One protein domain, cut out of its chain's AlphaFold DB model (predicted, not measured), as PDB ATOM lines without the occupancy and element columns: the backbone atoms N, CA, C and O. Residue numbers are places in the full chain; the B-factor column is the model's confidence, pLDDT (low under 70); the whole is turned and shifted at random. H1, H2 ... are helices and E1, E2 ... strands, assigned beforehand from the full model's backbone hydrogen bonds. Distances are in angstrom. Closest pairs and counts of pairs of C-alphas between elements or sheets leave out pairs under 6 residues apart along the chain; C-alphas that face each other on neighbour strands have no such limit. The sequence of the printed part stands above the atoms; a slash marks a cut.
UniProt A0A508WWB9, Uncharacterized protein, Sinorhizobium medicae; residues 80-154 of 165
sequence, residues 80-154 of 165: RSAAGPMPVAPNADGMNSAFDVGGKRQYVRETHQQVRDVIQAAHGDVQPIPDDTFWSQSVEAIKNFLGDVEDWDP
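What this domain is: This is residues 80 to 154 of the 165 residues of an uncharacterized protein of Sinorhizobium medicae (UniProt A0A508WWB9). Read from the first residue, this domain is a small three-stranded sheet with helix H1 packed along one of its faces, while a long link carries the chain past the sheet to a second helix, H2, set off toward one end of the domain. After H2 the tail folds back, and its residues 150 to 151 pair with residues 104 to 105 of E3; of the part with H2, residues 136 to 141 stand free. The printed part has 75 residues, with three named strands and two named helices in the order E1 E2 E3 H1 H2; the sheet runs E1 - E2 - E3, antiparallel throughout. The class is mixed, helices and strands, with 33 residues in named elements, under half of those printed. The whole is compact and rounded, with a radius of gyration of the C-alphas of 11.8 A and spans of 32 by 25 by 23 A.

How they stand to each other: Start at E1, residues 82 to 86, which forms a hairpin with E2, residues 97 to 101; look there for N 83 and O 100 at 2.8 A and N 100 and O 83 at 2.8 A. E2 forms the next hairpin with E3, residues 104 to 108, where N 106 and O 99 are 2.8 A apart. The three make a meander, each strand the antiparallel neighbour of the one before. Go on to H1, residues 112 to 121: it is on the sheet, and its height over the sheet is 8.3 A; H1 and the sheet are two layers, a helix on one face of a sheet. H1 lies over E1 and only just over E2, with 3 of its C-alphas on E2, and runs along the strands at 17 degrees to E1 on the local plane. Its closest C-alphas to E1 are those of His 112 and Pro 85, 5.2 A apart. Past H1, residues 125 to 126 pair in parallel with residues 83 to 84 of E1. H2, residues 139 to 146, is not on the sheet and is apart from H1; its closest C-alpha pair with E1 is Leu 146 and Met 86, 7.7 A. In H1 and H2 every O i to N i+4 pair is within hydrogen-bond range.

Where its parts are: Find C-alpha 82 at (-15.837, 15.865, 24.432); from there E1 runs 10.6 A to Met 86. E2 covers 13.5 A from Ser 97 to Val 101, and E3 13.2 A from Lys 104 to Val 108. H1 begins at C-alpha 112, (-25.991, 12.598, 32.431), and runs 14.2 A to Ala 121. H2 runs 10.4 A from Val 139 to C-alpha 146 at (-29.052, 21.492, 21.094).

The domain as a whole: The C-alphas of Ala 122 and Ser 138, the two farthest apart, are 32.1 A apart; they bound the long link from H1 to H2. The printed part has no cut. Its mean pLDDT is 88.9, and residues 90 to 92 are under 70.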
ATOM      1  N   ARG A  80     -11.468  14.054  26.642       98.19
ATOM      2  CA  ARG A  80     -10.902  15.410  26.735       98.19
ATOM      3  C   ARG A  80     -11.429  16.332  25.641       98.19
ATOM      4  O   ARG A  80     -11.614  17.517  25.893       98.19
ATOM      5  N   SER A  81     -11.652  15.812  24.438       97.50
ATOM      6  CA  SER A  81     -12.232  16.580  23.330       97.50
ATOM      7  C   SER A  81     -13.764  16.584  23.325       97.50
ATOM      8  O   SER A  81     -14.369  17.189  22.438       97.50
ATOM      9  N   ALA A  82     -14.391  15.933  24.307       98.06
ATOM     10  CA  ALA A  82     -15.837  15.865  24.432       98.06
ATOM     11  C   ALA A  82     -16.421  17.050  25.221       98.06
ATOM     12  O   ALA A  82     -15.813  17.553  26.170       98.06
ATOM     13  N   ALA A  83     -17.644  17.433  24.851       97.56
ATOM     14  CA  ALA A  83     -18.484  18.390  25.557       97.56
ATOM     15  C   ALA A  83     -19.797  17.729  25.993       97.56
ATOM     16  O   ALA A  83     -20.522  17.161  25.174       97.56
ATOM     17  N   GLY A  84     -20.136  17.794  27.278       96.06
ATOM     18  CA  GLY A  84     -21.358  17.173  27.784       96.06
ATOM     19  C   GLY A  84     -21.468  17.160  29.308       96.06
ATOM     20  O   GLY A  84     -20.574  17.642  30.004       96.06
ATOM     21  N   PRO A  85     -22.561  16.604  29.853       95.94
ATOM     22  CA  PRO A  85     -23.630  15.880  29.162       95.94
ATOM     23  C   PRO A  85     -24.564  16.787  28.349       95.94
ATOM     24  O   PRO A  85     -24.750  17.955  28.675       95.94
ATOM     25  N   MET A  86     -25.187  16.219  27.320       93.38
ATOM     26  CA  MET A  86     -26.211  16.857  26.493       93.38
ATOM     27  C   MET A  86     -27.587  16.238  26.781       93.38
ATOM     28  O   MET A  86     -27.669  15.021  26.974       93.38
ATOM     29  N   PRO A  87     -28.669  17.042  26.791       89.06
ATOM     30  CA  PRO A  87     -30.015  16.550  27.020       89.06
ATOM     31  C   PRO A  87     -30.454  15.628  25.890       89.06
ATOM     32  O   PRO A  87     -30.335  15.956  24.710       89.06
ATOM     33  N   VAL A  88     -31.037  14.498  26.271       86.69
ATOM     34  CA  VAL A  88     -31.706  13.577  25.354       86.69
ATOM     35  C   VAL A  88     -33.202  13.653  25.609       86.69
ATOM     36  O   VAL A  88     -33.651  13.591  26.755       86.69
ATOM     37  N   ALA A  89     -33.983  13.820  24.541       76.25
ATOM     38  CA  ALA A  89     -35.435  13.788  24.652       76.25
ATOM     39  C   ALA A  89     -35.879  12.421  25.207       76.25
ATOM     40  O   ALA A  89     -35.339  11.403  24.765       76.25
ATOM     41  N   PRO A  90     -36.861  12.365  26.125       66.81
ATOM     42  CA  PRO A  90     -37.359  11.101  26.654       66.81
ATOM     43  C   PRO A  90     -37.804  10.182  25.511       66.81
ATOM     44  O   PRO A  90     -38.778  10.477  24.816       66.81
ATOM     45  N   ASN A  91     -37.089   9.079  25.285       69.00
ATOM     46  CA  ASN A  91     -37.446   8.108  24.259       69.00
ATOM     47  C   ASN A  91     -37.163   6.660  24.697       69.00
ATOM     48  O   ASN A  91     -36.566   6.405  25.740       69.00
ATOM     49  N   ALA A  92     -37.672   5.703  23.919       57.72
ATOM     50  CA  ALA A  92     -37.670   4.281  24.262       57.72
ATOM     51  C   ALA A  92     -36.388   3.531  23.842       57.72
ATOM     52  O   ALA A  92     -36.302   2.320  24.043       57.72
ATOM     53  N   ASP A  93     -35.385   4.219  23.290       72.44
ATOM     54  CA  ASP A  93     -34.269   3.576  22.577       72.44
ATOM     55  C   ASP A  93     -33.055   3.294  23.480       72.44
ATOM     56  O   ASP A  93     -31.934   3.116  23.006       72.44
ATOM     57  N   GLY A  94     -33.258   3.273  24.801       76.19
ATOM     58  CA  GLY A  94     -32.219   2.940  25.782       76.19
ATOM     59  C   GLY A  94     -31.149   4.018  25.990       76.19
ATOM     60  O   GLY A  94     -30.157   3.751  26.668       76.19
ATOM     61  N   MET A  95     -31.343   5.215  25.430       87.19
ATOM     62  CA  MET A  95     -30.457   6.370  25.585       87.19
ATOM     63  C   MET A  95     -30.770   7.122  26.873       87.19
ATOM     64  O   MET A  95     -31.914   7.505  27.099       87.19
ATOM     65  N   ASN A  96     -29.744   7.380  27.679       90.69
ATOM     66  CA  ASN A  96     -29.891   8.140  28.923       90.69
ATOM     67  C   ASN A  96     -29.153   9.483  28.889       90.69
ATOM     68  O   ASN A  96     -29.419  10.339  29.732       90.69
ATOM     69  N   SER A  97     -28.208   9.654  27.963       93.62
ATOM     70  CA  SER A  97     -27.382  10.852  27.833       93.62
ATOM     71  C   SER A  97     -26.774  10.934  26.435       93.62
ATOM     72  O   SER A  97     -26.786   9.968  25.662       93.62
ATOM     73  N   ALA A  98     -26.214  12.094  26.120       95.00
ATOM     74  CA  ALA A  98     -25.376  12.309  24.957       95.00
ATOM     75  C   ALA A  98     -24.201  13.234  25.302       95.00
ATOM     76  O   ALA A  98     -24.149  13.834  26.377       95.00
ATOM     77  N   PHE A  99     -23.251  13.348  24.384       96.88
ATOM     78  CA  PHE A  99     -22.186  14.345  24.404       96.88
ATOM     79  C   PHE A  99     -21.743  14.645  22.972       96.88
ATOM     80  O   PHE A  99     -21.953  13.836  22.066       96.88
ATOM     81  N   ASP A 100     -21.110  15.793  22.778       97.00
ATOM     82  CA  ASP A 100     -20.550  16.193  21.494       97.00
ATOM     83  C   ASP A 100     -19.054  15.913  21.470       97.00
ATOM     84  O   ASP A 100     -18.347  16.206  22.427       97.00
ATOM     85  N   VAL A 101     -18.560  15.345  20.375       96.62
ATOM     86  CA  VAL A 101     -17.132  15.099  20.154       96.62
ATOM     87  C   VAL A 101     -16.843  15.154  18.660       96.62
ATOM     88  O   VAL A 101     -17.588  14.599  17.852       96.62
ATOM     89  N   GLY A 102     -15.784  15.863  18.266       93.69
ATOM     90  CA  GLY A 102     -15.454  16.039  16.848       93.69
ATOM     91  C   GLY A 102     -16.529  16.776  16.039       93.69
ATOM     92  O   GLY A 102     -16.663  16.531  14.845       93.69
ATOM     93  N   GLY A 103     -17.325  17.636  16.687       92.69
ATOM     94  CA  GLY A 103     -18.417  18.380  16.047       92.69
ATOM     95  C   GLY A 103     -19.685  17.566  15.770       92.69
ATOM     96  O   GLY A 103     -20.576  18.067  15.090       92.69
ATOM     97  N   LYS A 104     -19.778  16.336  16.287       94.94
ATOM     98  CA  LYS A 104     -20.946  15.459  16.146       94.94
ATOM     99  C   LYS A 104     -21.418  14.927  17.497       94.94
ATOM    100  O   LYS A 104     -20.623  14.812  18.431       94.94
ATOM    101  N   ARG A 105     -22.693  14.547  17.583       95.00
ATOM    102  CA  ARG A 105     -23.332  14.049  18.805       95.00
ATOM    103  C   ARG A 105     -23.251  12.530  18.916       95.00
ATOM    104  O   ARG A 105     -23.658  11.800  18.012       95.00
ATOM    105  N   GLN A 106     -22.757  12.039  20.049       95.69
ATOM    106  CA  GLN A 106     -22.775  10.627  20.428       95.69
ATOM    107  C   GLN A 106     -23.805  10.409  21.537       95.69
ATOM    108  O   GLN A 106     -23.729  11.024  22.596       95.69
ATOM    109  N   TYR A 107     -24.737   9.487  21.309       94.00
ATOM    110  CA  TYR A 107     -25.707   9.055  22.317       94.00
ATOM    111  C   TYR A 107     -25.203   7.816  23.025       94.00
ATOM    112  O   TYR A 107     -24.560   6.966  22.398       94.00
ATOM    113  N   VAL A 108     -25.515   7.710  24.313       94.69
ATOM    114  CA  VAL A 108     -24.993   6.658  25.179       94.69
ATOM    115  C   VAL A 108     -26.006   6.225  26.247       94.69
ATOM    116  O   VAL A 108     -27.013   6.898  26.497       94.69
ATOM    117  N   ARG A 109     -25.761   5.065  26.867       94.19
ATOM    118  CA  ARG A 109     -26.608   4.515  27.945       94.19
ATOM    119  C   ARG A 109     -26.236   5.036  29.326       94.19
ATOM    120  O   ARG A 109     -27.008   4.869  30.267       94.19
ATOM    121  N   GLU A 110     -25.058   5.615  29.476       95.50
ATOM    122  CA  GLU A 110     -24.639   6.267  30.706       95.50
ATOM    123  C   GLU A 110     -25.588   7.429  31.038       95.50
ATOM    124  O   GLU A 110     -26.133   8.087  30.153       95.50
ATOM    125  N   THR A 111     -25.815   7.682  32.325       94.81
ATOM    126  CA  THR A 111     -26.616   8.828  32.770       94.81
ATOM    127  C   THR A 111     -25.887  10.145  32.502       94.81
ATOM    128  O   THR A 111     -24.662  10.170  32.350       94.81
ATOM    129  N   HIS A 112     -26.612  11.271  32.521       95.50
ATOM    130  CA  HIS A 112     -25.991  12.598  32.431       95.50
ATOM    131  C   HIS A 112     -24.868  12.781  33.471       95.50
ATOM    132  O   HIS A 112     -23.807  13.304  33.139       95.50
ATOM    133  N   GLN A 113     -25.057  12.297  34.706       96.75
ATOM    134  CA  GLN A 113     -24.033  12.369  35.755       96.75
ATOM    135  C   GLN A 113     -22.788  11.547  35.400       96.75
ATOM    136  O   GLN A 113     -21.679  12.053  35.510       96.75
ATOM    137  N   GLN A 114     -22.962  10.306  34.935       97.81
ATOM    138  CA  GLN A 114     -21.836   9.448  34.552       97.81
ATOM    139  C   GLN A 114     -21.031  10.054  33.397       97.81
ATOM    140  O   GLN A 114     -19.806  10.100  33.465       97.81
ATOM    141  N   VAL A 115     -21.709  10.581  32.371       98.06
ATOM    142  CA  VAL A 115     -21.050  11.292  31.264       98.06
ATOM    143  C   VAL A 115     -20.285  12.511  31.778       98.06
ATOM    144  O   VAL A 115     -19.120  12.697  31.428       98.06
ATOM    145  N   ARG A 116     -20.906  13.309  32.655       98.12
ATOM    146  CA  ARG A 116     -20.274  14.482  33.264       98.12
ATOM    147  C   ARG A 116     -18.991  14.125  34.005       98.12
ATOM    148  O   ARG A 116     -17.982  14.798  33.824       98.12
ATOM    149  N   ASP A 117     -19.039  13.088  34.833       98.44
ATOM    150  CA  ASP A 117     -17.916  12.678  35.675       98.44
ATOM    151  C   ASP A 117     -16.730  12.204  34.823       98.44
ATOM    152  O   ASP A 117     -15.587  12.558  35.115       98.44
ATOM    153  N   VAL A 118     -16.995  11.478  33.731       98.50
ATOM    154  CA  VAL A 118     -15.962  11.039  32.779       98.50
ATOM    155  C   VAL A 118     -15.320  12.228  32.063       98.50
ATOM    156  O   VAL A 118     -14.093  12.337  32.040       98.50
ATOM    157  N   ILE A 119     -16.128  13.144  31.515       98.62
ATOM    158  CA  ILE A 119     -15.626  14.342  30.820       98.62
ATOM    159  C   ILE A 119     -14.829  15.221  31.793       98.62
ATOM    160  O   ILE A 119     -13.731  15.675  31.473       98.62
ATOM    161  N   GLN A 120     -15.324  15.400  33.021       98.44
ATOM    162  CA  GLN A 120     -14.631  16.159  34.059       98.44
ATOM    163  C   GLN A 120     -13.285  15.522  34.433       98.44
ATOM    164  O   GLN A 120     -12.287  16.235  34.539       98.44
ATOM    165  N   ALA A 121     -13.236  14.197  34.614       98.25
ATOM    166  CA  ALA A 121     -12.006  13.471  34.934       98.25
ATOM    167  C   ALA A 121     -10.955  13.559  33.813       98.25
ATOM    168  O   ALA A 121      -9.757  13.571  34.092       98.25
ATOM    169  N   ALA A 122     -11.392  13.672  32.558       98.00
ATOM    170  CA  ALA A 122     -10.522  13.862  31.400       98.00
ATOM    171  C   ALA A 122     -10.116  15.329  31.148       98.00
ATOM    172  O   ALA A 122      -9.302  15.590  30.253       98.00
ATOM    173  N   HIS A 123     -10.640  16.269  31.947       98.00
ATOM    174  CA  HIS A 123     -10.531  17.718  31.753       98.00
ATOM    175  C   HIS A 123     -11.128  18.212  30.420       98.00
ATOM    176  O   HIS A 123     -10.574  19.122  29.802       98.00
ATOM    177  N   GLY A 124     -12.230  17.601  29.976       97.69
ATOM    178  CA  GLY A 124     -13.019  18.061  28.832       97.69
ATOM    179  C   GLY A 124     -13.996  19.189  29.178       97.69
ATOM    180  O   GLY A 124     -13.935  19.783  30.260       97.69
ATOM    181  N   ASP A 125     -14.910  19.487  28.254       97.75
ATOM    182  CA  ASP A 125     -15.857  20.599  28.383       97.75
ATOM    183  C   ASP A 125     -17.145  20.174  29.108       97.75
ATOM    184  O   ASP A 125     -18.082  19.599  28.546       97.75
ATOM    185  N   VAL A 126     -17.170  20.427  30.412       97.44
ATOM    186  CA  VAL A 126     -18.257  20.005  31.295       97.44
ATOM    187  C   VAL A 126     -19.460  20.935  31.157       97.44
ATOM    188  O   VAL A 126     -19.423  22.089  31.587       97.44
ATOM    189  N   GLN A 127     -20.568  20.390  30.668       94.69
ATOM    190  CA  GLN A 127     -21.854  21.076  30.588       94.69
ATOM    191  C   GLN A 127     -22.696  20.868  31.863       94.69
ATOM    192  O   GLN A 127     -22.477  19.917  32.628       94.69
ATOM    193  N   PRO A 128     -23.664  21.760  32.142       91.88
ATOM    194  CA  PRO A 128     -24.630  21.558  33.217       91.88
ATOM    195  C   PRO A 128     -25.441  20.271  33.018       91.88
ATOM    196  O   PRO A 128     -25.789  19.919  31.895       91.88
ATOM    197  N   ILE A 129     -25.782  19.583  34.113       91.44
ATOM    198  CA  ILE A 129     -26.675  18.420  34.049       91.44
ATOM    199  C   ILE A 129     -28.076  18.908  33.666       91.44
ATOM    200  O   ILE A 129     -28.623  19.741  34.394       91.44
ATOM    201  N   PRO A 130     -28.674  18.395  32.577       85.19
ATOM    202  CA  PRO A 130     -30.049  18.722  32.237       85.19
ATOM    203  C   PRO A 130     -31.008  18.189  33.300       85.19
ATOM    204  O   PRO A 130     -30.932  17.020  33.687       85.19
ATOM    205  N   ASP A 131     -31.927  19.041  33.738       82.81
ATOM    206  CA  ASP A 131     -33.038  18.697  34.619       82.81
ATOM    207  C   ASP A 131     -34.384  18.972  33.924       82.81
ATOM    208  O   ASP A 131     -34.435  19.422  32.776       82.81
ATOM    209  N   ASP A 132     -35.495  18.716  34.616       76.38
ATOM    210  CA  ASP A 132     -36.840  18.933  34.064       76.38
ATOM    211  C   ASP A 132     -37.101  20.397  33.668       76.38
ATOM    212  O   ASP A 132     -37.956  20.675  32.824       76.38
ATOM    213  N   THR A 133     -36.352  21.350  34.235       81.00
ATOM    214  CA  THR A 133     -36.481  22.769  33.889       81.00
ATOM    215  C   THR A 133     -35.847  23.100  32.542       81.00
ATOM    216  O   THR A 133     -36.226  24.090  31.918       81.00
ATOM    217  N   PHE A 134     -34.949  22.255  32.023       82.19
ATOM    218  CA  PHE A 134     -34.437  22.398  30.660       82.19
ATOM    219  C   PHE A 134     -35.573  22.358  29.628       82.19
ATOM    220  O   PHE A 134     -35.643  23.200  28.734       82.19
ATOM    221  N   TRP A 135     -36.514  21.428  29.797       79.94
ATOM    222  CA  TRP A 135     -37.629  21.236  28.866       79.94
ATOM    223  C   TRP A 135     -38.744  22.275  29.008       79.94
ATOM    224  O   TRP A 135     -39.612  22.356  28.140       79.94
ATOM    225  N   SER A 136     -38.726  23.084  30.070       81.69
ATOM    226  CA  SER A 136     -39.661  24.198  30.247       81.69
ATOM    227  C   SER A 136     -39.160  25.515  29.639       81.69
ATOM    228  O   SER A 136     -39.888  26.510  29.645       81.69
ATOM    229  N   GLN A 137     -37.941  25.533  29.086       81.06
ATOM    230  CA  GLN A 137     -37.398  26.684  28.370       81.06
ATOM    231  C   GLN A 137     -38.114  26.920  27.030       81.06
ATOM    232  O   GLN A 137     -38.830  26.069  26.502       81.06
ATOM    233  N   SER A 138     -37.908  28.107  26.448       80.62
ATOM    234  CA  SER A 138     -38.433  28.405  25.112       80.62
ATOM    235  C   SER A 138     -37.865  27.444  24.061       80.62
ATOM    236  O   SER A 138     -36.706  27.036  24.135       80.62
ATOM    237  N   VAL A 139     -38.661  27.142  23.033       80.69
ATOM    238  CA  VAL A 139     -38.226  26.303  21.902       80.69
ATOM    239  C   VAL A 139     -36.955  26.857  21.248       80.69
ATOM    240  O   VAL A 139     -36.100  26.082  20.839       80.69
ATOM    241  N   GLU A 140     -36.805  28.181  21.168       83.06
ATOM    242  CA  GLU A 140     -35.594  28.821  20.639       83.06
ATOM    243  C   GLU A 140     -34.373  28.575  21.528       83.06
ATOM    244  O   GLU A 140     -33.315  28.239  21.011       83.06
ATOM    245  N   ALA A 141     -34.511  28.669  22.854       79.88
ATOM    246  CA  ALA A 141     -33.421  28.368  23.784       79.88
ATOM    247  C   ALA A 141     -32.988  26.895  23.693       79.88
ATOM    248  O   ALA A 141     -31.794  26.614  23.612       79.88
ATOM    249  N   ILE A 142     -33.951  25.971  23.615       79.38
ATOM    250  CA  ILE A 142     -33.682  24.536  23.438       79.38
ATOM    251  C   ILE A 142     -32.979  24.280  22.099       79.38
ATOM    252  O   ILE A 142     -31.984  23.564  22.063       79.38
ATOM    253  N   LYS A 143     -33.450  24.891  21.004       79.25
ATOM    254  CA  LYS A 143     -32.816  24.775  19.680       79.25
ATOM    255  C   LYS A 143     -31.406  25.353  19.656       79.25
ATOM    256  O   LYS A 143     -30.516  24.727  19.100       79.25
ATOM    257  N   ASN A 144     -31.193  26.512  20.276       81.31
ATOM    258  CA  ASN A 144     -29.876  27.141  20.349       81.31
ATOM    259  C   ASN A 144     -28.888  26.297  21.159       81.31
ATOM    260  O   ASN A 144     -27.717  26.240  20.801       81.31
ATOM    261  N   PHE A 145     -29.353  25.643  22.230       79.69
ATOM    262  CA  PHE A 145     -28.521  24.754  23.037       79.69
ATOM    263  C   PHE A 145     -28.210  23.442  22.310       79.69
ATOM    264  O   PHE A 145     -27.060  23.020  22.253       79.69
ATOM    265  N   LEU A 146     -29.232  22.782  21.757       79.50
ATOM    266  CA  LEU A 146     -29.052  21.492  21.094       79.50
ATOM    267  C   LEU A 146     -28.291  21.622  19.773       79.50
ATOM    268  O   LEU A 146     -27.541  20.700  19.449       79.50
ATOM    269  N   GLY A 147     -28.477  22.740  19.063       76.50
ATOM    270  CA  GLY A 147     -27.938  22.997  17.731       76.50
ATOM    271  C   GLY A 147     -28.408  21.986  16.678       76.50
ATOM    272  O   GLY A 147     -28.972  20.939  16.993       76.50
ATOM    273  N   ASP A 148     -28.120  22.273  15.410       78.94
ATOM    274  CA  ASP A 148     -28.199  21.277  14.331       78.94
ATOM    275  C   ASP A 148     -26.894  20.460  14.307       78.94
ATOM    276  O   ASP A 148     -26.110  20.518  13.359       78.94
ATOM    277  N   VAL A 149     -26.612  19.755  15.407       86.00
ATOM    278  CA  VAL A 149     -25.429  18.894  15.523       86.00
ATOM    279  C   VAL A 149     -25.723  17.557  14.848       86.00
ATOM    280  O   VAL A 149     -26.712  16.899  15.164       86.00
ATOM    281  N   GLU A 150     -24.865  17.152  13.912       90.31
ATOM    282  CA  GLU A 150     -24.982  15.859  13.234       90.31
ATOM    283  C   GLU A 150     -24.725  14.707  14.216       90.31
ATOM    284  O   GLU A 150     -23.786  14.749  15.009       90.31
ATOM    285  N   ASP A 151     -25.525  13.649  14.138       90.38
ATOM    286  CA  ASP A 151     -25.341  12.452  14.954       90.38
ATOM    287  C   ASP A 151     -24.210  11.567  14.397       90.38
ATOM    288  O   ASP A 151     -24.149  11.294  13.200       90.38
ATOM    289  N   TRP A 152     -23.349  11.038  15.274       90.12
ATOM    290  CA  TRP A 152     -22.343  10.033  14.893       90.12
ATOM    291  C   TRP A 152     -22.976   8.734  14.384       90.12
ATOM    292  O   TRP A 152     -22.496   8.147  13.417       90.12
ATOM    293  N   ASP A 153     -24.026   8.272  15.065       85.75
ATOM    294  CA  ASP A 153     -24.779   7.066  14.725       85.75
ATOM    295  C   ASP A 153     -26.276   7.421  14.675       85.75
ATOM    296  O   ASP A 153     -26.965   7.338  15.702       85.75
ATOM    297  N   PRO A 154     -26.821   7.819  13.512       80.31
ATOM    298  CA  PRO A 154     -28.261   8.055  13.382       80.31
ATOM    299  C   PRO A 154     -29.077   6.777  13.647       80.31
ATOM    300  O   PRO A 154     -30.231   6.841  14.054       80.31
TER     301      PRO A 154